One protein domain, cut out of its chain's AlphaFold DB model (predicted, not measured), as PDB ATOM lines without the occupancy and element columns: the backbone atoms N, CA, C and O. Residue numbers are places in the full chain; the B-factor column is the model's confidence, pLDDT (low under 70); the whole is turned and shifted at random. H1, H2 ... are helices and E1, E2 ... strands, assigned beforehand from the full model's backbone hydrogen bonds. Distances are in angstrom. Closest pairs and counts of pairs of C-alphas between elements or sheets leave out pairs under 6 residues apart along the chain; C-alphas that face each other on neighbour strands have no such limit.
ATOM      1  N   SER A  71     -11.190  39.578  33.557       62.66
ATOM      2  CA  SER A  71     -11.958  40.790  33.878       62.66
ATOM      3  C   SER A  71     -13.389  40.449  34.323       62.66
ATOM      4  O   SER A  71     -14.091  39.658  33.685       62.66
ATOM      5  N   THR A  72     -13.847  41.088  35.403       54.12
ATOM      6  CA  THR A  72     -15.217  40.966  35.930       54.12
ATOM      7  C   THR A  72     -16.228  41.871  35.219       54.12
ATOM      8  O   THR A  72     -17.351  42.012  35.704       54.12
ATOM      9  N   ASP A  73     -15.859  42.506  34.099       52.19
ATOM     10  CA  ASP A  73     -16.773  43.359  33.336       52.19
ATOM     11  C   ASP A  73     -18.076  42.620  33.017       52.19
ATOM     12  O   ASP A  73     -18.047  41.478  32.544       52.19
ATOM     13  N   ALA A  74     -19.210  43.300  33.216       45.06
ATOM     14  CA  ALA A  74     -20.533  42.765  32.912       45.06
ATOM     15  C   ALA A  74     -20.553  42.159  31.496       45.06
ATOM     16  O   ALA A  74     -20.258  42.836  30.505       45.06
ATOM     17  N   TRP A  75     -20.842  40.859  31.405       48.44
ATOM     18  CA  TRP A  75     -20.843  40.146  30.133       48.44
ATOM     19  C   TRP A  75     -21.980  40.647  29.252       48.44
ATOM     20  O   TRP A  75     -23.144  40.621  29.640       48.44
ATOM     21  N   GLN A  76     -21.627  41.096  28.049       46.31
ATOM     22  CA  GLN A  76     -22.593  41.443  27.015       46.31
ATOM     23  C   GLN A  76     -22.904  40.209  26.166       46.31
ATOM     24  O   GLN A  76     -22.017  39.404  25.865       46.31
ATOM     25  N   ILE A  77     -24.165  40.074  25.758       43.78
ATOM     26  CA  ILE A  77     -24.602  39.060  24.791       43.78
ATOM     27  C   ILE A  77     -23.790  39.233  23.503       43.78
ATOM     28  O   ILE A  77     -23.681  40.345  22.990       43.78
ATOM     29  N   GLY A  78     -23.230  38.142  22.977       54.09
ATOM     30  CA  GLY A  78     -22.443  38.167  21.739       54.09
ATOM     31  C   GLY A  78     -20.958  38.501  21.915       54.09
ATOM     32  O   GLY A  78     -20.278  38.721  20.917       54.09
ATOM     33  N   ARG A  79     -20.421  38.515  23.147       63.75
ATOM     34  CA  ARG A  79     -18.964  38.579  23.350       63.75
ATOM     35  C   ARG A  79     -18.277  37.387  22.686       63.75
ATOM     36  O   ARG A  79     -18.524  36.238  23.035       63.75
ATOM     37  N   THR A  80     -17.365  37.693  21.775       73.69
ATOM     38  CA  THR A  80     -16.521  36.724  21.071       73.69
ATOM     39  C   THR A  80     -15.158  36.526  21.732       73.69
ATOM     40  O   THR A  80     -14.408  35.673  21.287       73.69
ATOM     41  N   HIS A  81     -14.832  37.263  22.803       76.50
ATOM     42  CA  HIS A  81     -13.502  37.240  23.419       76.50
ATOM     43  C   HIS A  81     -13.545  37.217  24.953       76.50
ATOM     44  O   HIS A  81     -14.440  37.805  25.567       76.50
ATOM     45  N   ILE A  82     -12.524  36.606  25.563       79.94
ATOM     46  CA  ILE A  82     -12.212  36.699  26.997       79.94
ATOM     47  C   ILE A  82     -11.099  37.732  27.184       79.94
ATOM     48  O   ILE A  82     -10.104  37.684  26.467       79.94
ATOM     49  N   ARG A  83     -11.253  38.647  28.148       82.62
ATOM     50  CA  ARG A  83     -10.192  39.576  28.566       82.62
ATOM     51  C   ARG A  83      -9.464  39.037  29.785       82.62
ATOM     52  O   ARG A  83     -10.117  38.657  30.762       82.62
ATOM     53  N   MET A  84      -8.141  39.032  29.721       85.62
ATOM     54  CA  MET A  84      -7.266  38.618  30.808       85.62
ATOM     55  C   MET A  84      -6.088  39.579  30.962       85.62
ATOM     56  O   MET A  84      -5.789  40.318  30.033       85.62
ATOM     57  N   THR A  85      -5.403  39.544  32.102       89.19
ATOM     58  CA  THR A  85      -4.242  40.411  32.366       89.19
ATOM     59  C   THR A  85      -3.007  39.581  32.700       89.19
ATOM     60  O   THR A  85      -3.039  38.786  33.644       89.19
ATOM     61  N   LEU A  86      -1.909  39.787  31.962       93.12
ATOM     62  CA  LEU A  86      -0.563  39.336  32.330       93.12
ATOM     63  C   LEU A  86       0.080  40.421  33.211       93.12
ATOM     64  O   LEU A  86       0.272  41.535  32.731       93.12
ATOM     65  N   PRO A  87       0.401  40.154  34.488       92.69
ATOM     66  CA  PRO A  87       0.908  41.196  35.374       92.69
ATOM     67  C   PRO A  87       2.273  41.720  34.916       92.69
ATOM     68  O   PRO A  87       3.177  40.946  34.594       92.69
ATOM     69  N   GLU A  88       2.425  43.044  34.960       95.44
ATOM     70  CA  GLU A  88       3.671  43.765  34.647       95.44
ATOM     71  C   GLU A  88       4.777  43.477  35.674       95.44
ATOM     72  O   GLU A  88       5.967  43.527  35.367       95.44
ATOM     73  N   GLN A  89       4.379  43.132  36.902       95.88
ATOM     74  CA  GLN A  89       5.272  42.715  37.976       95.88
ATOM     75  C   GLN A  89       4.993  41.261  38.369       95.88
ATOM     76  O   GLN A  89       3.938  40.914  38.901       95.88
ATOM     77  N   GLN A  90       5.977  40.407  38.125       95.31
ATOM     78  CA  GLN A  90       6.029  39.001  38.511       95.31
ATOM     79  C   GLN A  90       6.942  38.835  39.733       95.31
ATOM     80  O   GLN A  90       7.712  39.732  40.094       95.31
ATOM     81  N   SER A  91       6.889  37.679  40.394       94.94
ATOM     82  CA  SER A  91       7.699  37.417  41.590       94.94
ATOM     83  C   SER A  91       8.359  36.043  41.554       94.94
ATOM     84  O   SER A  91       7.757  35.053  41.134       94.94
ATOM     85  N   HIS A  92       9.602  35.993  42.023       93.44
ATOM     86  CA  HIS A  92      10.315  34.767  42.348       93.44
ATOM     87  C   HIS A  92       9.981  34.328  43.793       93.44
ATOM     88  O   HIS A  92       9.900  35.184  44.674       93.44
ATOM     89  N   PRO A  93       9.820  33.019  44.076       90.62
ATOM     90  CA  PRO A  93       9.879  31.903  43.135       90.62
ATOM     91  C   PRO A  93       8.627  31.815  42.258       90.62
ATOM     92  O   PRO A  93       7.522  32.089  42.717       90.62
ATOM     93  N   PHE A  94       8.797  31.363  41.013       84.00
ATOM     94  CA  PHE A  94       7.690  31.193  40.070       84.00
ATOM     95  C   PHE A  94       6.583  30.311  40.651       84.00
ATOM     96  O   PHE A  94       6.828  29.200  41.125       84.00
ATOM     97  N   GLN A  95       5.352  30.808  40.570       77.62
ATOM     98  CA  GLN A  95       4.160  30.110  41.020       77.62
ATOM     99  C   GLN A  95       3.241  29.865  39.826       77.62
ATOM    100  O   GLN A  95       2.621  30.787  39.293       77.62
ATOM    101  N   PHE A  96       3.097  28.599  39.431       74.31
ATOM    102  CA  PHE A  96       2.251  28.237  38.291       74.31
ATOM    103  C   PHE A  96       0.790  28.655  38.493       74.31
ATOM    104  O   PHE A  96       0.122  29.052  37.547       74.31
ATOM    105  N   LYS A  97       0.308  28.655  39.743       70.75
ATOM    106  CA  LYS A  97      -1.025  29.170  40.058       70.75
ATOM    107  C   LYS A  97      -1.215  30.618  39.620       70.75
ATOM    108  O   LYS A  97      -2.313  30.974  39.213       70.75
ATOM    109  N   ASP A  98      -0.184  31.453  39.729       73.56
ATOM    110  CA  ASP A  98      -0.253  32.896  39.495       73.56
ATOM    111  C   ASP A  98      -0.024  33.247  38.017       73.56
ATOM    112  O   ASP A  98      -0.709  34.125  37.500       73.56
ATOM    113  N   LEU A  99       0.871  32.529  37.326       82.56
ATOM    114  CA  LEU A  99       1.346  32.902  35.983       82.56
ATOM    115  C   LEU A  99       1.202  31.801  34.916       82.56
ATOM    116  O   LEU A  99       1.466  32.036  33.739       82.56
ATOM    117  N   GLY A 100       0.782  30.594  35.298       79.69
ATOM    118  CA  GLY A 100       0.623  29.441  34.410       79.69
ATOM    119  C   GLY A 100      -0.653  29.511  33.582       79.69
ATOM    120  O   GLY A 100      -1.505  28.635  33.703       79.69
ATOM    121  N   MET A 101      -0.816  30.564  32.777       85.19
ATOM    122  CA  MET A 101      -2.088  30.808  32.104       85.19
ATOM    123  C   MET A 101      -2.390  29.745  31.053       85.19
ATOM    124  O   MET A 101      -1.527  29.341  30.261       85.19
ATOM    125  N   MET A 102      -3.633  29.277  31.062       85.19
ATOM    126  CA  MET A 102      -4.123  28.229  30.185       85.19
ATOM    127  C   MET A 102      -5.576  28.478  29.798       85.19
ATOM    128  O   MET A 102      -6.351  29.037  30.573       85.19
ATOM    129  N   ILE A 103      -5.958  27.969  28.633       86.56
ATOM    130  CA  ILE A 103      -7.339  27.956  28.150       86.56
ATOM    131  C   ILE A 103      -7.700  26.571  27.616       86.56
ATOM    132  O   ILE A 103      -6.858  25.856  27.075       86.56
ATOM    133  N   ALA A 104      -8.958  26.186  27.771       83.00
ATOM    134  CA  ALA A 104      -9.543  25.002  27.175       83.00
ATOM    135  C   ALA A 104     -10.881  25.366  26.534       83.00
ATOM    136  O   ALA A 104     -11.636  26.163  27.084       83.00
ATOM    137  N   LYS A 105     -11.189  24.732  25.407       79.25
ATOM    138  CA  LYS A 105     -12.483  24.807  24.729       79.25
ATOM    139  C   LYS A 105     -12.959  23.387  24.448       79.25
ATOM    140  O   LYS A 105     -12.134  22.495  24.235       79.25
ATOM    141  N   THR A 106     -14.264  23.152  24.499       74.81
ATOM    142  CA  THR A 106     -14.830  21.827  24.221       74.81
ATOM    143  C   THR A 106     -14.554  21.375  22.792       74.81
ATOM    144  O   THR A 106     -14.840  22.147  21.878       74.81
ATOM    145  N   LYS A 119      -4.645  24.186  27.476       85.69
ATOM    146  CA  LYS A 119      -3.502  24.539  26.642       85.69
ATOM    147  C   LYS A 119      -2.850  25.771  27.231       85.69
ATOM    148  O   LYS A 119      -3.508  26.787  27.429       85.69
ATOM    149  N   ASN A 120      -1.554  25.675  27.500       88.44
ATOM    150  CA  ASN A 120      -0.762  26.827  27.895       88.44
ATOM    151  C   ASN A 120      -0.636  27.819  26.725       88.44
ATOM    152  O   ASN A 120      -0.439  27.425  25.566       88.44
ATOM    153  N   ILE A 121      -0.768  29.100  27.066       92.62
ATOM    154  CA  ILE A 121      -0.817  30.205  26.106       92.62
ATOM    155  C   ILE A 121       0.429  31.097  26.133       92.62
ATOM    156  O   ILE A 121       0.533  31.976  25.292       92.62
ATOM    157  N   PHE A 122       1.415  30.844  27.005       94.88
ATOM    158  CA  PHE A 122       2.621  31.679  27.109       94.88
ATOM    159  C   PHE A 122       3.933  30.884  27.090       94.88
ATOM    160  O   PHE A 122       4.018  29.819  27.698       94.88
ATOM    161  N   PRO A 123       4.996  31.386  26.441       95.25
ATOM    162  CA  PRO A 123       6.350  30.912  26.700       95.25
ATOM    163  C   PRO A 123       6.798  31.214  28.138       95.25
ATOM    164  O   PRO A 123       6.343  32.166  28.773       95.25
ATOM    165  N   ILE A 124       7.756  30.423  28.621       93.00
ATOM    166  CA  ILE A 124       8.485  30.679  29.867       93.00
ATOM    167  C   ILE A 124       9.964  30.857  29.526       93.00
ATOM    168  O   ILE A 124      10.567  29.993  28.892       93.00
ATOM    169  N   LEU A 125      10.565  31.957  29.962       95.06
ATOM    170  CA  LEU A 125      12.005  32.180  29.889       95.06
ATOM    171  C   LEU A 125      12.654  31.629  31.158       95.06
ATOM    172  O   LEU A 125      12.198  31.937  32.257       95.06
ATOM    173  N   LYS A 126      13.703  30.817  31.008       92.81
ATOM    174  CA  LYS A 126      14.463  30.230  32.116       92.81
ATOM    175  C   LYS A 126      15.885  30.780  32.114       92.81
ATOM    176  O   LYS A 126      16.650  30.524  31.184       92.81
ATOM    177  N   PHE A 127      16.238  31.483  33.183       92.88
ATOM    178  CA  PHE A 127      17.561  32.066  33.394       92.88
ATOM    179  C   PHE A 127      18.310  31.315  34.491       92.88
ATOM    180  O   PHE A 127      17.706  30.883  35.474       92.88
ATOM    181  N   SER A 128      19.628  31.195  34.343       91.06
ATOM    182  CA  SER A 128      20.523  30.615  35.343       91.06
ATOM    183  C   SER A 128      21.664  31.596  35.612       91.06
ATOM    184  O   SER A 128      22.356  31.983  34.674       91.06
ATOM    185  N   LEU A 129      21.840  32.028  36.865       92.19
ATOM    186  CA  LEU A 129      22.798  33.075  37.239       92.19
ATOM    187  C   LEU A 129      23.718  32.648  38.385       92.19
ATOM    188  O   LEU A 129      23.261  32.078  39.377       92.19
ATOM    189  N   THR A 130      24.999  32.990  38.280       87.06
ATOM    190  CA  THR A 130      25.981  32.979  39.378       87.06
ATOM    191  C   THR A 130      26.451  34.405  39.672       87.06
ATOM    192  O   THR A 130      26.240  35.306  38.867       87.06
ATOM    193  N   GLY A 131      27.065  34.655  40.828       87.31
ATOM    194  CA  GLY A 131      27.571  35.990  41.175       87.31
ATOM    195  C   GLY A 131      27.778  36.189  42.671       87.31
ATOM    196  O   GLY A 131      27.664  35.245  43.444       87.31
ATOM    197  N   SER A 132      28.080  37.421  43.078       85.12
ATOM    198  CA  SER A 132      28.271  37.812  44.488       85.12
ATOM    199  C   SER A 132      27.308  38.905  44.966       85.12
ATOM    200  O   SER A 132      27.355  39.293  46.131       85.12
ATOM    201  N   ARG A 133      26.435  39.408  44.086       85.44
ATOM    202  CA  ARG A 133      25.454  40.467  44.371       85.44
ATOM    203  C   ARG A 133      24.086  39.880  44.720       85.44
ATOM    204  O   ARG A 133      23.791  38.743  44.341       85.44
ATOM    205  N   THR A 134      23.227  40.664  45.368       95.50
ATOM    206  CA  THR A 134      21.798  40.341  45.452       95.50
ATOM    207  C   THR A 134      21.127  40.755  44.152       95.50
ATOM    208  O   THR A 134      21.101  41.934  43.811       95.50
ATOM    209  N   LEU A 135      20.553  39.806  43.421       97.19
ATOM    210  CA  LEU A 135      19.719  40.111  42.267       97.19
ATOM    211  C   LEU A 135      18.369  40.639  42.760       97.19
ATOM    212  O   LEU A 135      17.574  39.890  43.335       97.19
ATOM    213  N   ALA A 136      18.101  41.922  42.533       97.44
ATOM    214  CA  ALA A 136      16.849  42.566  42.905       97.44
ATOM    215  C   ALA A 136      15.741  42.273  41.890       97.44
ATOM    216  O   ALA A 136      14.630  41.918  42.291       97.44
ATOM    217  N   ALA A 137      16.040  42.368  40.592       97.75
ATOM    218  CA  ALA A 137      15.049  42.167  39.541       97.75
ATOM    219  C   ALA A 137      15.638  41.625  38.230       97.75
ATOM    220  O   ALA A 137      16.827  41.760  37.955       97.75
ATOM    221  N   ILE A 138      14.769  41.054  37.398       98.19
ATOM    222  CA  ILE A 138      15.013  40.818  35.969       98.19
ATOM    223  C   ILE A 138      13.951  41.602  35.203       98.19
ATOM    224  O   ILE A 138      12.777  41.503  35.552       98.19
ATOM    225  N   ARG A 139      14.328  42.377  34.190       98.12
ATOM    226  CA  ARG A 139      13.410  43.137  33.332       98.12
ATOM    227  C   ARG A 139      13.509  42.637  31.902       98.12
ATOM    228  O   ARG A 139      14.591  42.273  31.453       98.12
ATOM    229  N   PHE A 140      12.388  42.613  31.199       98.19
ATOM    230  CA  PHE A 140      12.303  42.202  29.804       98.19
ATOM    231  C   PHE A 140      11.557  43.263  29.002       98.19
ATOM    232  O   PHE A 140      10.497  43.718  29.430       98.19
ATOM    233  N   ARG A 141      12.090  43.595  27.822       97.50
ATOM    234  CA  ARG A 141      11.503  44.550  26.874       97.50
ATOM    235  C   ARG A 141      11.706  44.104  25.428       97.50
ATOM    236  O   ARG A 141      12.765  43.568  25.086       97.50
ATOM    237  N   GLY A 142      10.703  44.338  24.588       94.44
ATOM    238  CA  GLY A 142      10.843  44.254  23.135       94.44
ATOM    239  C   GLY A 142      11.652  45.442  22.604       94.44
ATOM    240  O   GLY A 142      11.548  46.549  23.130       94.44
ATOM    241  N   ASN A 143      12.500  45.225  21.598       91.69
ATOM    242  CA  ASN A 143      13.379  46.280  21.077       91.69
ATOM    243  C   ASN A 143      12.708  47.190  20.035       91.69
ATOM    244  O   ASN A 143      13.351  48.121  19.551       91.69
ATOM    245  N   ASP A 144      11.444  46.937  19.688       93.25
ATOM    246  CA  ASP A 144      10.629  47.787  18.811       93.25
ATOM    247  C   ASP A 144       9.415  48.390  19.545       93.25
ATOM    248  O   ASP A 144       8.491  48.882  18.904       93.25
ATOM    249  N   GLY A 145       9.413  48.363  20.887       92.62
ATOM    250  CA  GLY A 145       8.302  48.864  21.708       92.62
ATOM    251  C   GLY A 145       7.089  47.931  21.724       92.62
ATOM    252  O   GLY A 145       5.959  48.373  21.907       92.62
ATOM    253  N   GLU A 146       7.290  46.632  21.484       96.69
ATOM    254  CA  GLU A 146       6.199  45.660  21.510       96.69
ATOM    255  C   GLU A 146       5.641  45.473  22.936       96.69
ATOM    256  O   GLU A 146       6.414  45.455  23.899       96.69
ATOM    257  N   PRO A 147       4.324  45.251  23.102       97.00
ATOM    258  CA  PRO A 147       3.739  45.007  24.414       97.00
ATOM    259  C   PRO A 147       4.208  43.667  24.999       97.00
ATOM    260  O   PRO A 147       4.150  42.627  24.343       97.00
ATOM    261  N   VAL A 148       4.653  43.668  26.257       97.31
ATOM    262  CA  VAL A 148       5.233  42.503  26.955       97.31
ATOM    263  C   VAL A 148       4.491  42.099  28.232       97.31
ATOM    264  O   VAL A 148       4.859  41.113  28.867       97.31
ATOM    265  N   ALA A 149       3.446  42.828  28.610       96.50
ATOM    266  CA  ALA A 149       2.537  42.502  29.708       96.50
ATOM    267  C   ALA A 149       1.216  43.271  29.535       96.50
ATOM    268  O   ALA A 149       0.950  43.795  28.457       96.50
ATOM    269  N   GLY A 150       0.374  43.309  30.564       93.94
ATOM    270  CA  GLY A 150      -0.890  44.039  30.576       93.94
ATOM    271  C   GLY A 150      -2.084  43.214  30.099       93.94
ATOM    272  O   GLY A 150      -2.070  41.978  30.113       93.94
ATOM    273  N   ASP A 151      -3.143  43.925  29.725       91.88
ATOM    274  CA  ASP A 151      -4.399  43.331  29.281       91.88
ATOM    275  C   ASP A 151      -4.266  42.713  27.887       91.88
ATOM    276  O   ASP A 151      -3.674  43.285  26.973       91.88
ATOM    277  N   PHE A 152      -4.867  41.541  27.717       92.06
ATOM    278  CA  PHE A 152      -4.922  40.819  26.457       92.06
ATOM    279  C   PHE A 152      -6.275  40.142  26.253       92.06
ATOM    280  O   PHE A 152      -7.079  39.966  27.177       92.06
ATOM    281  N   ARG A 153      -6.533  39.751  25.006       90.00
ATOM    282  CA  ARG A 153      -7.762  39.077  24.588       90.00
ATOM    283  C   ARG A 153      -7.488  37.671  24.081       90.00
ATOM    284  O   ARG A 153      -6.443  37.400  23.503       90.00
ATOM    285  N   LEU A 154      -8.466  36.793  24.272       87.88
ATOM    286  CA  LEU A 154      -8.530  35.466  23.663       87.88
ATOM    287  C   LEU A 154      -9.832  35.369  22.867       87.88
ATOM    288  O   LEU A 154     -10.904  35.451  23.470       87.88
ATOM    289  N   ASP A 155      -9.754  35.213  21.544       86.62
ATOM    290  CA  ASP A 155     -10.931  35.030  20.681       86.62
ATOM    291  C   ASP A 155     -11.491  33.613  20.823       86.62
ATOM    292  O   ASP A 155     -10.915  32.635  20.354       86.62
ATOM    293  N   ILE A 156     -12.646  33.493  21.466       81.69
ATOM    294  CA  ILE A 156     -13.308  32.212  21.719       81.69
ATOM    295  C   ILE A 156     -14.304  31.823  20.624       81.69
ATOM    296  O   ILE A 156     -14.852  30.716  20.670       81.69
ATOM    297  N   SER A 157     -14.535  32.688  19.633       78.94
ATOM    298  CA  SER A 157     -15.473  32.420  18.539       78.94
ATOM    299  C   SER A 157     -14.944  31.375  17.552       78.94
ATOM    300  O   SER A 157     -15.722  30.562  17.053       78.94
ATOM    301  N   GLY A 158     -13.624  31.324  17.345       77.69
ATOM    302  CA  GLY A 158     -12.958  30.410  16.411       77.69
ATOM    303  C   GLY A 158     -12.025  29.385  17.067       77.69
ATOM    304  O   GLY A 158     -12.126  29.086  18.262       77.69
ATOM    305  N   ASP A 159     -11.110  28.844  16.259       82.31
ATOM    306  CA  ASP A 159     -10.092  27.861  16.672       82.31
ATOM    307  C   ASP A 159      -8.788  28.508  17.176       82.31
ATOM    308  O   ASP A 159      -7.968  27.847  17.815       82.31
ATOM    309  N   ALA A 160      -8.617  29.817  16.958       84.88
ATOM    310  CA  ALA A 160      -7.462  30.605  17.398       84.88
ATOM    311  C   ALA A 160      -7.521  31.025  18.882       84.88
ATOM    312  O   ALA A 160      -6.743  31.860  19.328       84.88
ATOM    313  N   TYR A 161      -8.389  30.408  19.689       84.38
ATOM    314  CA  TYR A 161      -8.628  30.761  21.099       84.38
ATOM    315  C   TYR A 161      -7.415  30.613  22.031       84.38
ATOM    316  O   TYR A 161      -7.498  30.955  23.205       84.38
ATOM    317  N   MET A 162      -6.291  30.088  21.539       89.31
ATOM    318  CA  MET A 162      -5.025  29.981  22.271       89.31
ATOM    319  C   MET A 162      -4.067  31.151  21.995       89.31
ATOM    320  O   MET A 162      -2.999  31.199  22.605       89.31
ATOM    321  N   GLU A 163      -4.395  32.029  21.047       92.31
ATOM    322  CA  GLU A 163      -3.570  33.172  20.662       92.31
ATOM    323  C   GLU A 163      -3.945  34.381  21.517       92.31
ATOM    324  O   GLU A 163      -5.071  34.874  21.465       92.31
ATOM    325  N   ALA A 164      -3.002  34.811  22.355       92.50
ATOM    326  CA  ALA A 164      -3.175  35.967  23.218       92.50
ATOM    327  C   ALA A 164      -2.904  37.253  22.428       92.50
ATOM    328  O   ALA A 164      -1.779  37.489  21.992       92.50
ATOM    329  N   ASP A 165      -3.935  38.076  22.268       92.81
ATOM    330  CA  ASP A 165      -3.868  39.354  21.566       92.81
ATOM    331  C   ASP A 165      -3.600  40.502  22.549       92.81
ATOM    332  O   ASP A 165      -4.475  40.872  23.334       92.81
ATOM    333  N   PHE A 166      -2.387  41.058  22.488       94.94
ATOM    334  CA  PHE A 166      -1.920  42.198  23.285       94.94
ATOM    335  C   PHE A 166      -2.025  43.540  22.545       94.94
ATOM    336  O   PHE A 166      -1.461  44.525  23.009       94.94
ATOM    337  N   SER A 167      -2.731  43.616  21.412       90.75
ATOM    338  CA  SER A 167      -2.810  44.834  20.584       90.75
ATOM    339  C   SER A 167      -3.347  46.077  21.306       90.75
ATOM    340  O   SER A 167      -3.123  47.194  20.845       90.75
ATOM    341  N   GLU A 168      -4.037  45.902  22.435       89.00
ATOM    342  CA  GLU A 168      -4.538  46.998  23.275       89.00
ATOM    343  C   GLU A 168      -3.657  47.313  24.488       89.00
ATOM    344  O   GLU A 168      -3.933  48.276  25.203       89.00
ATOM    345  N   SER A 169      -2.616  46.520  24.740       94.38
ATOM    346  CA  SER A 169      -1.673  46.791  25.816       94.38
ATOM    347  C   SER A 169      -0.637  47.824  25.385       94.38
ATOM    348  O   SER A 169      -0.123  47.790  24.269       94.38
ATOM    349  N   THR A 170      -0.290  48.717  26.308       95.38
ATOM    350  CA  THR A 170       0.789  49.704  26.156       95.38
ATOM    351  C   THR A 170       1.982  49.397  27.065       95.38
ATOM    352  O   THR A 170       2.802  50.274  27.325       95.38
ATOM    353  N   VAL A 171       2.047  48.192  27.638       97.31
ATOM    354  CA  VAL A 171       3.079  47.834  28.618       97.31
ATOM    355  C   VAL A 171       4.315  47.297  27.906       97.31
ATOM    356  O   VAL A 171       4.318  46.156  27.452       97.31
ATOM    357  N   GLU A 172       5.374  48.096  27.847       97.00
ATOM    358  CA  GLU A 172       6.612  47.780  27.111       97.00
ATOM    359  C   GLU A 172       7.707  47.117  27.971       97.00
ATOM    360  O   GLU A 172       8.721  46.655  27.444       97.00
ATOM    361  N   GLU A 173       7.501  47.008  29.290       97.94
ATOM    362  CA  GLU A 173       8.410  46.314  30.208       97.94
ATOM    363  C   GLU A 173       7.647  45.372  31.151       97.94
ATOM    364  O   GLU A 173       6.625  45.734  31.729       97.94
ATOM    365  N   VAL A 174       8.177  44.164  31.346       97.50
ATOM    366  CA  VAL A 174       7.745  43.246  32.406       97.50
ATOM    367  C   VAL A 174       8.916  42.950  33.332       97.50
ATOM    368  O   VAL A 174      10.042  42.716  32.887       97.50
ATOM    369  N   SER A 175       8.658  42.958  34.636       97.44
ATOM    370  CA  SER A 175       9.676  42.792  35.672       97.44
ATOM    371  C   SER A 175       9.416  41.556  36.532       97.44
ATOM    372  O   SER A 175       8.282  41.240  36.876       97.44
ATOM    373  N   LEU A 176      10.474  40.846  36.912       97.75
ATOM    374  CA  LEU A 176      10.464  39.758  37.883       97.75
ATOM    375  C   LEU A 176      11.210  40.220  39.130       97.75
ATOM    376  O   LEU A 176      12.432  40.365  39.107       97.75
ATOM    377  N   THR A 177      10.489  40.408  40.231       97.31
ATOM    378  CA  THR A 177      11.093  40.712  41.535       97.31
ATOM    379  C   THR A 177      11.766  39.455  42.084       97.31
ATOM    380  O   THR A 177      11.120  38.410  42.188       97.31
ATOM    381  N   CYS A 178      13.059  39.544  42.402       96.00
ATOM    382  CA  CYS A 178      13.895  38.403  42.772       96.00
ATOM    383  C   CYS A 178      14.277  38.419  44.258       96.00
ATOM    384  O   CYS A 178      13.832  37.552  45.004       96.00
ATOM    385  N   GLY A 179      15.093  39.389  44.683       95.31
ATOM    386  CA  GLY A 179      15.599  39.488  46.058       95.31
ATOM    387  C   GLY A 179      16.522  38.332  46.470       95.31
ATOM    388  O   GLY A 179      16.490  37.907  47.622       95.31
ATOM    389  N   VAL A 180      17.307  37.785  45.535       96.31
ATOM    390  CA  VAL A 180      18.115  36.569  45.752       96.31
ATOM    391  C   VAL A 180      19.605  36.894  45.755       96.31
ATOM    392  O   VAL A 180      20.131  37.392  44.764       96.31
ATOM    393  N   GLN A 181      20.307  36.541  46.834       95.75
ATOM    394  CA  GLN A 181      21.770  36.589  46.900       95.75
ATOM    395  C   GLN A 181      22.376  35.545  45.953       95.75
ATOM    396  O   GLN A 181      22.203  34.338  46.145       95.75
ATOM    397  N   LEU A 182      23.096  36.003  44.930       95.12
ATOM    398  CA  LEU A 182      23.809  35.119  44.017       95.12
ATOM    399  C   LEU A 182      25.031  34.498  44.709       95.12
ATOM    400  O   LEU A 182      25.564  35.035  45.686       95.12
ATOM    401  N   SER A 183      25.456  33.340  44.197       91.81
ATOM    402  CA  SER A 183      26.636  32.613  44.675       91.81
ATOM    403  C   SER A 183      27.365  31.915  43.520       91.81
ATOM    404  O   SER A 183      26.960  32.024  42.361       91.81
ATOM    405  N   ALA A 184      28.410  31.144  43.833       85.06
ATOM    406  CA  ALA A 184      29.055  30.248  42.871       85.06
ATOM    407  C   ALA A 184      28.137  29.097  42.404       85.06
ATOM    408  O   ALA A 184      28.346  28.551  41.324       85.06
ATOM    409  N   THR A 185      27.119  28.731  43.193       93.31
ATOM    410  CA  THR A 185      26.091  27.769  42.768       93.31
ATOM    411  C   THR A 185      25.032  28.501  41.937       93.31
ATOM    412  O   THR A 185      24.473  29.483  42.439       93.31
ATOM    413  N   PRO A 186      24.734  28.052  40.701       91.62
ATOM    414  CA  PRO A 186      23.760  28.723  39.846       91.62
ATOM    415  C   PRO A 186      22.355  28.760  40.454       91.62
ATOM    416  O   PRO A 186      21.799  27.728  40.828       91.62
ATOM    417  N   GLN A 187      21.760  29.950  40.493       95.50
ATOM    418  CA  GLN A 187      20.369  30.182  40.882       95.50
ATOM    419  C   GLN A 187      19.484  30.277  39.637       95.50
ATOM    420  O   GLN A 187      19.903  30.829  38.620       95.50
ATOM    421  N   THR A 188      18.269  29.722  39.694       95.25
ATOM    422  CA  THR A 188      17.366  29.629  38.531       95.25
ATOM    423  C   THR A 188      16.142  30.525  38.686       95.25
ATOM    424  O   THR A 188      15.482  30.513  39.725       95.25
ATOM    425  N   PHE A 189      15.795  31.245  37.620       96.25
ATOM    426  CA  PHE A 189      14.675  32.183  37.568       96.25
ATOM    427  C   PHE A 189      13.783  31.883  36.362       96.25
ATOM    428  O   PHE A 189      14.277  31.463  35.316       96.25
ATOM    429  N   TYR A 190      12.476  32.116  36.507       95.31
ATOM    430  CA  TYR A 190      11.491  31.910  35.447       95.31
ATOM    431  C   TYR A 190      10.637  33.164  35.273       95.31
ATOM    432  O   TYR A 190      10.163  33.717  36.264       95.31
ATOM    433  N   MET A 191      10.423  33.576  34.027       95.62
ATOM    434  CA  MET A 191       9.602  34.733  33.663       95.62
ATOM    435  C   MET A 191       8.652  34.358  32.524       95.62
ATOM    436  O   MET A 191       9.047  33.658  31.592       95.62
ATOM    437  N   VAL A 192       7.405  34.817  32.597       96.00
ATOM    438  CA  VAL A 192       6.393  34.621  31.547       96.00
ATOM    439  C   VAL A 192       6.316  35.873  30.682       96.00
ATOM    440  O   VAL A 192       6.246  36.973  31.220       96.00
ATOM    441  N   VAL A 193       6.314  35.713  29.360       96.75
ATOM    442  CA  VAL A 193       6.219  36.823  28.392       96.75
ATOM    443  C   VAL A 193       5.235  36.466  27.269       96.75
ATOM    444  O   VAL A 193       4.978  35.275  27.078       96.75
ATOM    445  N   PRO A 194       4.674  37.429  26.516       96.69
ATOM    446  CA  PRO A 194       3.736  37.152  25.430       96.69
ATOM    447  C   PRO A 194       4.310  36.295  24.291       96.69
ATOM    448  O   PRO A 194       5.474  36.463  23.914       96.69
ATOM    449  N   PRO A 195       3.514  35.380  23.700       95.12
ATOM    450  CA  PRO A 195       3.907  34.682  22.485       95.12
ATOM    451  C   PRO A 195       3.794  35.621  21.279       95.12
ATOM    452  O   PRO A 195       2.697  35.897  20.803       95.12
ATOM    453  N   GLN A 196       4.915  36.096  20.748       95.50
ATOM    454  CA  GLN A 196       4.915  36.938  19.551       95.50
ATOM    455  C   GLN A 196       6.267  36.923  18.839       95.50
ATOM    456  O   GLN A 196       7.242  36.317  19.298       95.50
ATOM    457  N   THR A 197       6.317  37.602  17.694       96.00
ATOM    458  CA  THR A 197       7.575  37.953  17.037       96.00
ATOM    459  C   THR A 197       7.973  39.356  17.453       96.00
ATOM    460  O   THR A 197       7.275  40.306  17.127       96.00
ATOM    461  N   TYR A 198       9.114  39.461  18.125       95.69
ATOM    462  CA  TYR A 198       9.760  40.730  18.422       95.69
ATOM    463  C   TYR A 198      10.583  41.143  17.205       95.69
ATOM    464  O   TYR A 198      11.569  40.470  16.881       95.69
ATOM    465  N   ALA A 199      10.159  42.186  16.495       93.31
ATOM    466  CA  ALA A 199      10.654  42.554  15.168       93.31
ATOM    467  C   ALA A 199      12.149  42.898  15.182       93.31
ATOM    468  O   ALA A 199      12.887  42.519  14.270       93.31
ATOM    469  N   LYS A 200      12.611  43.529  16.263       88.62
ATOM    470  CA  LYS A 200      14.018  43.886  16.502       88.62
ATOM    471  C   LYS A 200      14.696  43.015  17.557       88.62
ATOM    472  O   LYS A 200      15.771  43.343  18.048       88.62
ATOM    473  N   GLY A 201      14.089  41.882  17.905       90.62
ATOM    474  CA  GLY A 201      14.497  41.102  19.066       90.62
ATOM    475  C   GLY A 201      14.079  41.759  20.378       90.62
ATOM    476  O   GLY A 201      13.206  42.617  20.413       90.62
ATOM    477  N   TYR A 202      14.689  41.325  21.472       93.00
ATOM    478  CA  TYR A 202      14.347  41.778  22.814       93.00
ATOM    479  C   TYR A 202      15.597  41.866  23.685       93.00
ATOM    480  O   TYR A 202      16.646  41.280  23.379       93.00
ATOM    481  N   THR A 203      15.460  42.601  24.780       90.81
ATOM    482  CA  THR A 203      16.525  42.882  25.737       90.81
ATOM    483  C   THR A 203      16.101  42.440  27.132       90.81
ATOM    484  O   THR A 203      14.944  42.605  27.524       90.81
ATOM    485  N   ILE A 204      17.046  41.853  27.867       95.12
ATOM    486  CA  ILE A 204      16.869  41.401  29.247       95.12
ATOM    487  C   ILE A 204      17.875  42.130  30.131       95.12
ATOM    488  O   ILE A 204      19.079  41.983  29.928       95.12
ATOM    489  N   ASP A 205      17.386  42.842  31.141       93.69
ATOM    490  CA  ASP A 205      18.222  43.543  32.113       93.69
ATOM    491  C   ASP A 205      18.164  42.802  33.456       93.69
ATOM    492  O   ASP A 205      17.100  42.632  34.053       93.69
ATOM    493  N   PHE A 206      19.311  42.355  33.953       95.06
ATOM    494  CA  PHE A 206      19.480  41.796  35.291       95.06
ATOM    495  C   PHE A 206      19.914  42.925  36.224       95.06
ATOM    496  O   PHE A 206      20.950  43.540  35.993       95.06
ATOM    497  N   VAL A 207      19.142  43.204  37.269       94.62
ATOM    498  CA  VAL A 207      19.326  44.372  38.142       94.62
ATOM    499  C   VAL A 207      19.662  43.909  39.556       94.62
ATOM    500  O   VAL A 207      18.910  43.128  40.145       94.62
ATOM    501  N   ALA A 208      20.774  44.382  40.110       91.75
ATOM    502  CA  ALA A 208      21.165  44.133  41.494       91.75
ATOM    503  C   ALA A 208      20.488  45.106  42.480       91.75
ATOM    504  O   ALA A 208      19.908  46.117  42.088       91.75
ATOM    505  N   ASP A 209      20.554  44.793  43.773       90.81
ATOM    506  CA  ASP A 209      20.032  45.621  44.871       90.81
ATOM    507  C   ASP A 209      20.735  46.975  45.021       90.81
ATOM    508  O   ASP A 209      20.102  47.951  45.420       90.81
ATOM    509  N   ASP A 210      22.008  47.053  44.643       80.44
ATOM    510  CA  ASP A 210      22.779  48.298  44.562       80.44
ATOM    511  C   ASP A 210      22.472  49.147  43.309       80.44
ATOM    512  O   ASP A 210      23.057  50.213  43.124       80.44
ATOM    513  N   GLY A 211      21.543  48.696  42.457       81.00
ATOM    514  CA  GLY A 211      21.137  49.377  41.229       81.00
ATOM    515  C   GLY A 211      22.022  49.091  40.014       81.00
ATOM    516  O   GLY A 211      21.715  49.581  38.928       81.00
ATOM    517  N   SER A 212      23.087  48.295  40.153       79.00
ATOM    518  CA  SER A 212      23.898  47.874  39.007       79.00
ATOM    519  C   SER A 212      23.123  46.950  38.060       79.00
ATOM    520  O   SER A 212      22.271  46.168  38.488       79.00
ATOM    521  N   VAL A 213      23.399  47.043  36.755       84.00
ATOM    522  CA  VAL A 213      22.633  46.342  35.710       84.00
ATOM    523  C   VAL A 213      23.564  45.527  34.820       84.00
ATOM    524  O   VAL A 213      24.585  46.040  34.397       84.00
ATOM    525  N   MET A 214      23.213  44.286  34.492       85.88
ATOM    526  CA  MET A 214      23.765  43.537  33.359       85.88
ATOM    527  C   MET A 214      22.697  43.442  32.269       85.88
ATOM    528  O   MET A 214      21.631  42.891  32.523       85.88
ATOM    529  N   THR A 215      23.002  43.872  31.049       84.75
ATOM    530  CA  THR A 215      22.081  43.760  29.907       84.75
ATOM    531  C   THR A 215      22.476  42.613  28.977       84.75
ATOM    532  O   THR A 215      23.635  42.486  28.587       84.75
ATOM    533  N   GLN A 216      21.497  41.808  28.567       82.38
ATOM    534  CA  GLN A 216      21.601  40.822  27.492       82.38
ATOM    535  C   GLN A 216      20.689  41.231  26.333       82.38
ATOM    536  O   GLN A 216      19.463  41.134  26.422       82.38
ATOM    537  N   VAL A 217      21.292  41.664  25.226       83.06
ATOM    538  CA  VAL A 217      20.577  41.978  23.981       83.06
ATOM    539  C   VAL A 217      20.554  40.724  23.112       83.06
ATOM    540  O   VAL A 217      21.579  40.327  22.563       83.06
ATOM    541  N   VAL A 218      19.395  40.077  22.969       76.81
ATOM    542  CA  VAL A 218      19.294  38.822  22.192       76.81
ATOM    543  C   VAL A 218      19.359  39.074  20.682       76.81
ATOM    544  O   VAL A 218      19.772  38.208  19.908       76.81
ATOM    545  N   SER A 219      18.930  40.254  20.250       71.25
ATOM    546  CA  SER A 219      19.066  40.781  18.890       71.25
ATOM    547  C   SER A 219      18.670  42.258  18.905       71.25
ATOM    548  O   SER A 219      17.925  42.644  19.796       71.25
ATOM    549  N   LYS A 220      19.160  43.066  17.957       70.25
ATOM    550  CA  LYS A 220      18.821  44.499  17.836       70.25
ATOM    551  C   LYS A 220      18.080  44.853  16.541       70.25
ATOM    552  O   LYS A 220      17.315  45.803  16.525       70.25
ATOM    553  N   ASP A 221      18.277  44.058  15.486       79.25
ATOM    554  CA  ASP A 221      17.717  44.309  14.145       79.25
ATOM    555  C   ASP A 221      17.228  43.028  13.447       79.25
ATOM    556  O   ASP A 221      16.809  43.047  12.293       79.25
ATOM    557  N   THR A 222      17.310  41.878  14.123       71.94
ATOM    558  CA  THR A 222      16.831  40.593  13.591       71.94
ATOM    559  C   THR A 222      15.619  40.108  14.387       71.94
ATOM    560  O   THR A 222      15.738  39.983  15.615       71.94
ATOM    561  N   PRO A 223      14.501  39.758  13.726       88.12
ATOM    562  CA  PRO A 223      13.319  39.253  14.406       88.12
ATOM    563  C   PRO A 223      13.594  38.016  15.268       88.12
ATOM    564  O   PRO A 223      14.336  37.108  14.872       88.12
ATOM    565  N   LYS A 224      12.964  37.951  16.446       91.31
ATOM    566  CA  LYS A 224      12.984  36.778  17.335       91.31
ATOM    567  C   LYS A 224      11.566  36.392  17.730       91.31
ATOM    568  O   LYS A 224      10.835  37.197  18.293       91.31
ATOM    569  N   THR A 225      11.194  35.142  17.469       94.69
ATOM    570  CA  THR A 225       9.851  34.627  17.767       94.69
ATOM    571  C   THR A 225       9.856  33.758  19.020       94.69
ATOM    572  O   THR A 225      10.552  32.737  19.081       94.69
ATOM    573  N   LEU A 226       9.029  34.130  19.998       95.50
ATOM    574  CA  LEU A 226       8.720  33.310  21.164       95.50
ATOM    575  C   LEU A 226       7.355  32.642  20.974       95.50
ATOM    576  O   LEU A 226       6.341  33.302  20.776       95.50
ATOM    577  N   LEU A 227       7.331  31.312  21.014       93.12
ATOM    578  CA  LEU A 227       6.126  30.510  20.803       93.12
ATOM    579  C   LEU A 227       5.535  30.077  22.146       93.12
ATOM    580  O   LEU A 227       6.274  29.677  23.046       93.12
ATOM    581  N   ARG A 228       4.203  30.077  22.255       93.75
ATOM    582  CA  ARG A 228       3.494  29.549  23.432       93.75
ATOM    583  C   ARG A 228       3.881  28.101  23.740       93.75
ATOM    584  O   ARG A 228       4.268  27.346  22.845       93.75
ATOM    585  N   SER A 229       3.690  27.683  24.993       89.69
ATOM    586  CA  SER A 229       3.933  26.303  25.436       89.69
ATOM    587  C   SER A 229       5.379  25.823  25.228       89.69
ATOM    588  O   SER A 229       5.619  24.626  25.053       89.69
ATOM    589  N   LYS A 230       6.350  26.745  25.258       89.88
ATOM    590  CA  LYS A 230       7.784  26.441  25.227       89.88
ATOM    591  C   LYS A 230       8.505  27.058  26.417       89.88
ATOM    592  O   LYS A 230       8.188  28.169  26.834       89.88
ATOM    593  N   ILE A 231       9.513  26.342  26.911       90.25
ATOM    594  CA  ILE A 231      10.500  26.881  27.844       90.25
ATOM    595  C   ILE A 231      11.747  27.232  27.034       90.25
ATOM    596  O   ILE A 231      12.313  26.368  26.366       90.25
ATOM    597  N   TYR A 232      12.148  28.498  27.071       87.31
ATOM    598  CA  TYR A 232      13.365  28.993  26.439       87.31
ATOM    599  C   TYR A 232      14.467  29.059  27.492       87.31
ATOM    600  O   TYR A 232      14.429  29.904  28.387       87.31
ATOM    601  N   GLU A 233      15.421  28.135  27.403       87.44
ATOM    602  CA  GLU A 233      16.541  28.049  28.339       87.44
ATOM    603  C   GLU A 233      17.723  28.888  27.851       87.44
ATOM    604  O   GLU A 233      18.188  28.726  26.722       87.44
ATOM    605  N   TYR A 234      18.212  29.772  28.718       82.38
ATOM    606  CA  TYR A 234      19.431  30.544  28.491       82.38
ATOM    607  C   TYR A 234      20.631  29.854  29.149       82.38
ATOM    608  O   TYR A 234      20.458  29.171  30.165       82.38
ATOM    609  N   PRO A 235      21.851  30.026  28.602       70.25
ATOM    610  CA  PRO A 235      23.060  29.529  29.248       70.25
ATOM    611  C   PRO A 235      23.224  30.142  30.644       70.25
ATOM    612  O   PRO A 235      22.711  31.225  30.924       70.25
ATOM    613  N   THR A 236      23.963  29.458  31.520       80.62
ATOM    614  CA  THR A 236      24.329  30.029  32.821       80.62
ATOM    615  C   THR A 236      25.217  31.253  32.619       80.62
ATOM    616  O   THR A 236      26.255  31.168  31.964       80.62
ATOM    617  N   LEU A 237      24.813  32.379  33.200       80.31
ATOM    618  CA  LEU A 237      25.524  33.652  33.132       80.31
ATOM    619  C   LEU A 237      26.119  33.992  34.502       80.31
ATOM    620  O   LEU A 237      25.468  33.818  35.530       80.31
ATOM    621  N   ALA A 238      27.348  34.500  34.529       83.06
ATOM    622  CA  ALA A 238      27.916  35.104  35.730       83.06
ATOM    623  C   ALA A 238      27.546  36.587  35.755       83.06
ATOM    624  O   ALA A 238      27.834  37.285  34.793       83.06
ATOM    625  N   PHE A 239      26.924  37.074  36.827       83.19
ATOM    626  CA  PHE A 239      26.535  38.475  36.957       83.19
ATOM    627  C   PHE A 239      27.767  39.380  37.119       83.19
ATOM    628  O   PHE A 239      28.366  39.470  38.191       83.19
TER     629      PHE A 239
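What this domain is: This is residues 71 to 106 and 119 to 239 of the 595 residues of an uncharacterized protein of Alistipes communis (UniProt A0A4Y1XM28). Two strand sheets make a sandwich, the five strands E2, E7, E5, E9 and E10 against the three strands E8, E4 and E11, and from one end of it a narrower part extends, made of the two-stranded ribbon E1 and E6, the strand E3 and most of the link after E6. The one short helix, H1, sits at the side where the two parts join. The printed part has 157 residues, mostly strand by class, with under half of them in named elements, which run E1 E2 H1 E3 E4 E5 E6 E7 E8 E9 E10 E11. The larger sheet, order E2 E7 E5 E9 E10, and the smaller, order E8 E4 E11, are mixed, and the ribbon is antiparallel. The whole is compact by its radius of gyration of the C-alphas, 16.7 A, yet elongated, spanning 56 by 34 by 24 A.

How they stand to each other: The largest sheet has E2, residues 89 to 91, E7, 173 to 181, E5, 134 to 142, E9, 202 to 208, and E10, 213 to 217, in that order, and is twisted, its C-alphas up to 4.1 A off the best plane. E2 and E7 are parallel, with N 90 and O 175 within hydrogen-bond range at 2.8 A. The other neighbours are antiparallel: N 138 and O 176 of E5 and E7 are 3.0 A apart, N 139 and O 205 of E5 and E9 2.8 A, and N 204 and O 216 of the hairpin E9 and E10 2.9 A. Face to face with this sheet, strands at 37 degrees, is the sheet of E8, 187 to 192, E4, 124 to 130, and E11, 231 to 238. E8 and E4 are antiparallel, N 125 and O 191 2.8 A apart; E4 and E11 are parallel, N 126 and O 232 2.9 A apart. The closest C-alphas of E7 and E8, Leu 176 and Met 191, are 6.6 A apart. E1, residues 81 to 86, runs on into E2 at 64 degrees and is antiparallel to E6, 150 to 155, with N 82 and O 154 2.9 A apart. E3, 102 to 105, pairs with no named strand, but its residues 102 to 103 pair antiparallel with residues 119 to 120. H1, 96 to 99, is not on either sheet, only just so for the larger, with 4 pairs of C-alphas within 10 A; it is too short for an O i to N i+4 pair, and its one O i to N i+3 pair is not within range.

Where its parts are: E1 begins at C-alpha 81, (-13.502, 37.240, 23.419). E5 is 25.2 A long, E7 23.5 A, E11 20.8 A, E4 and E9 20.0 A each. E11 ends at C-alpha 238, (27.916, 35.104, 35.730).

The domain as a whole: The C-alphas farthest apart, Ile 77 and Ala 184, are 57.3 A from each other. Residues 107 to 118 are not printed, and C-alphas 106 and 119 are 11.9 A apart across this cut. The links E6 to E7 and E10 to E11 are long, and residues 197 to 198 pair antiparallel with 224 to 225 of the latter. Mean pLDDT of the printed part is 87.3; residues 71 to 79 are under 70.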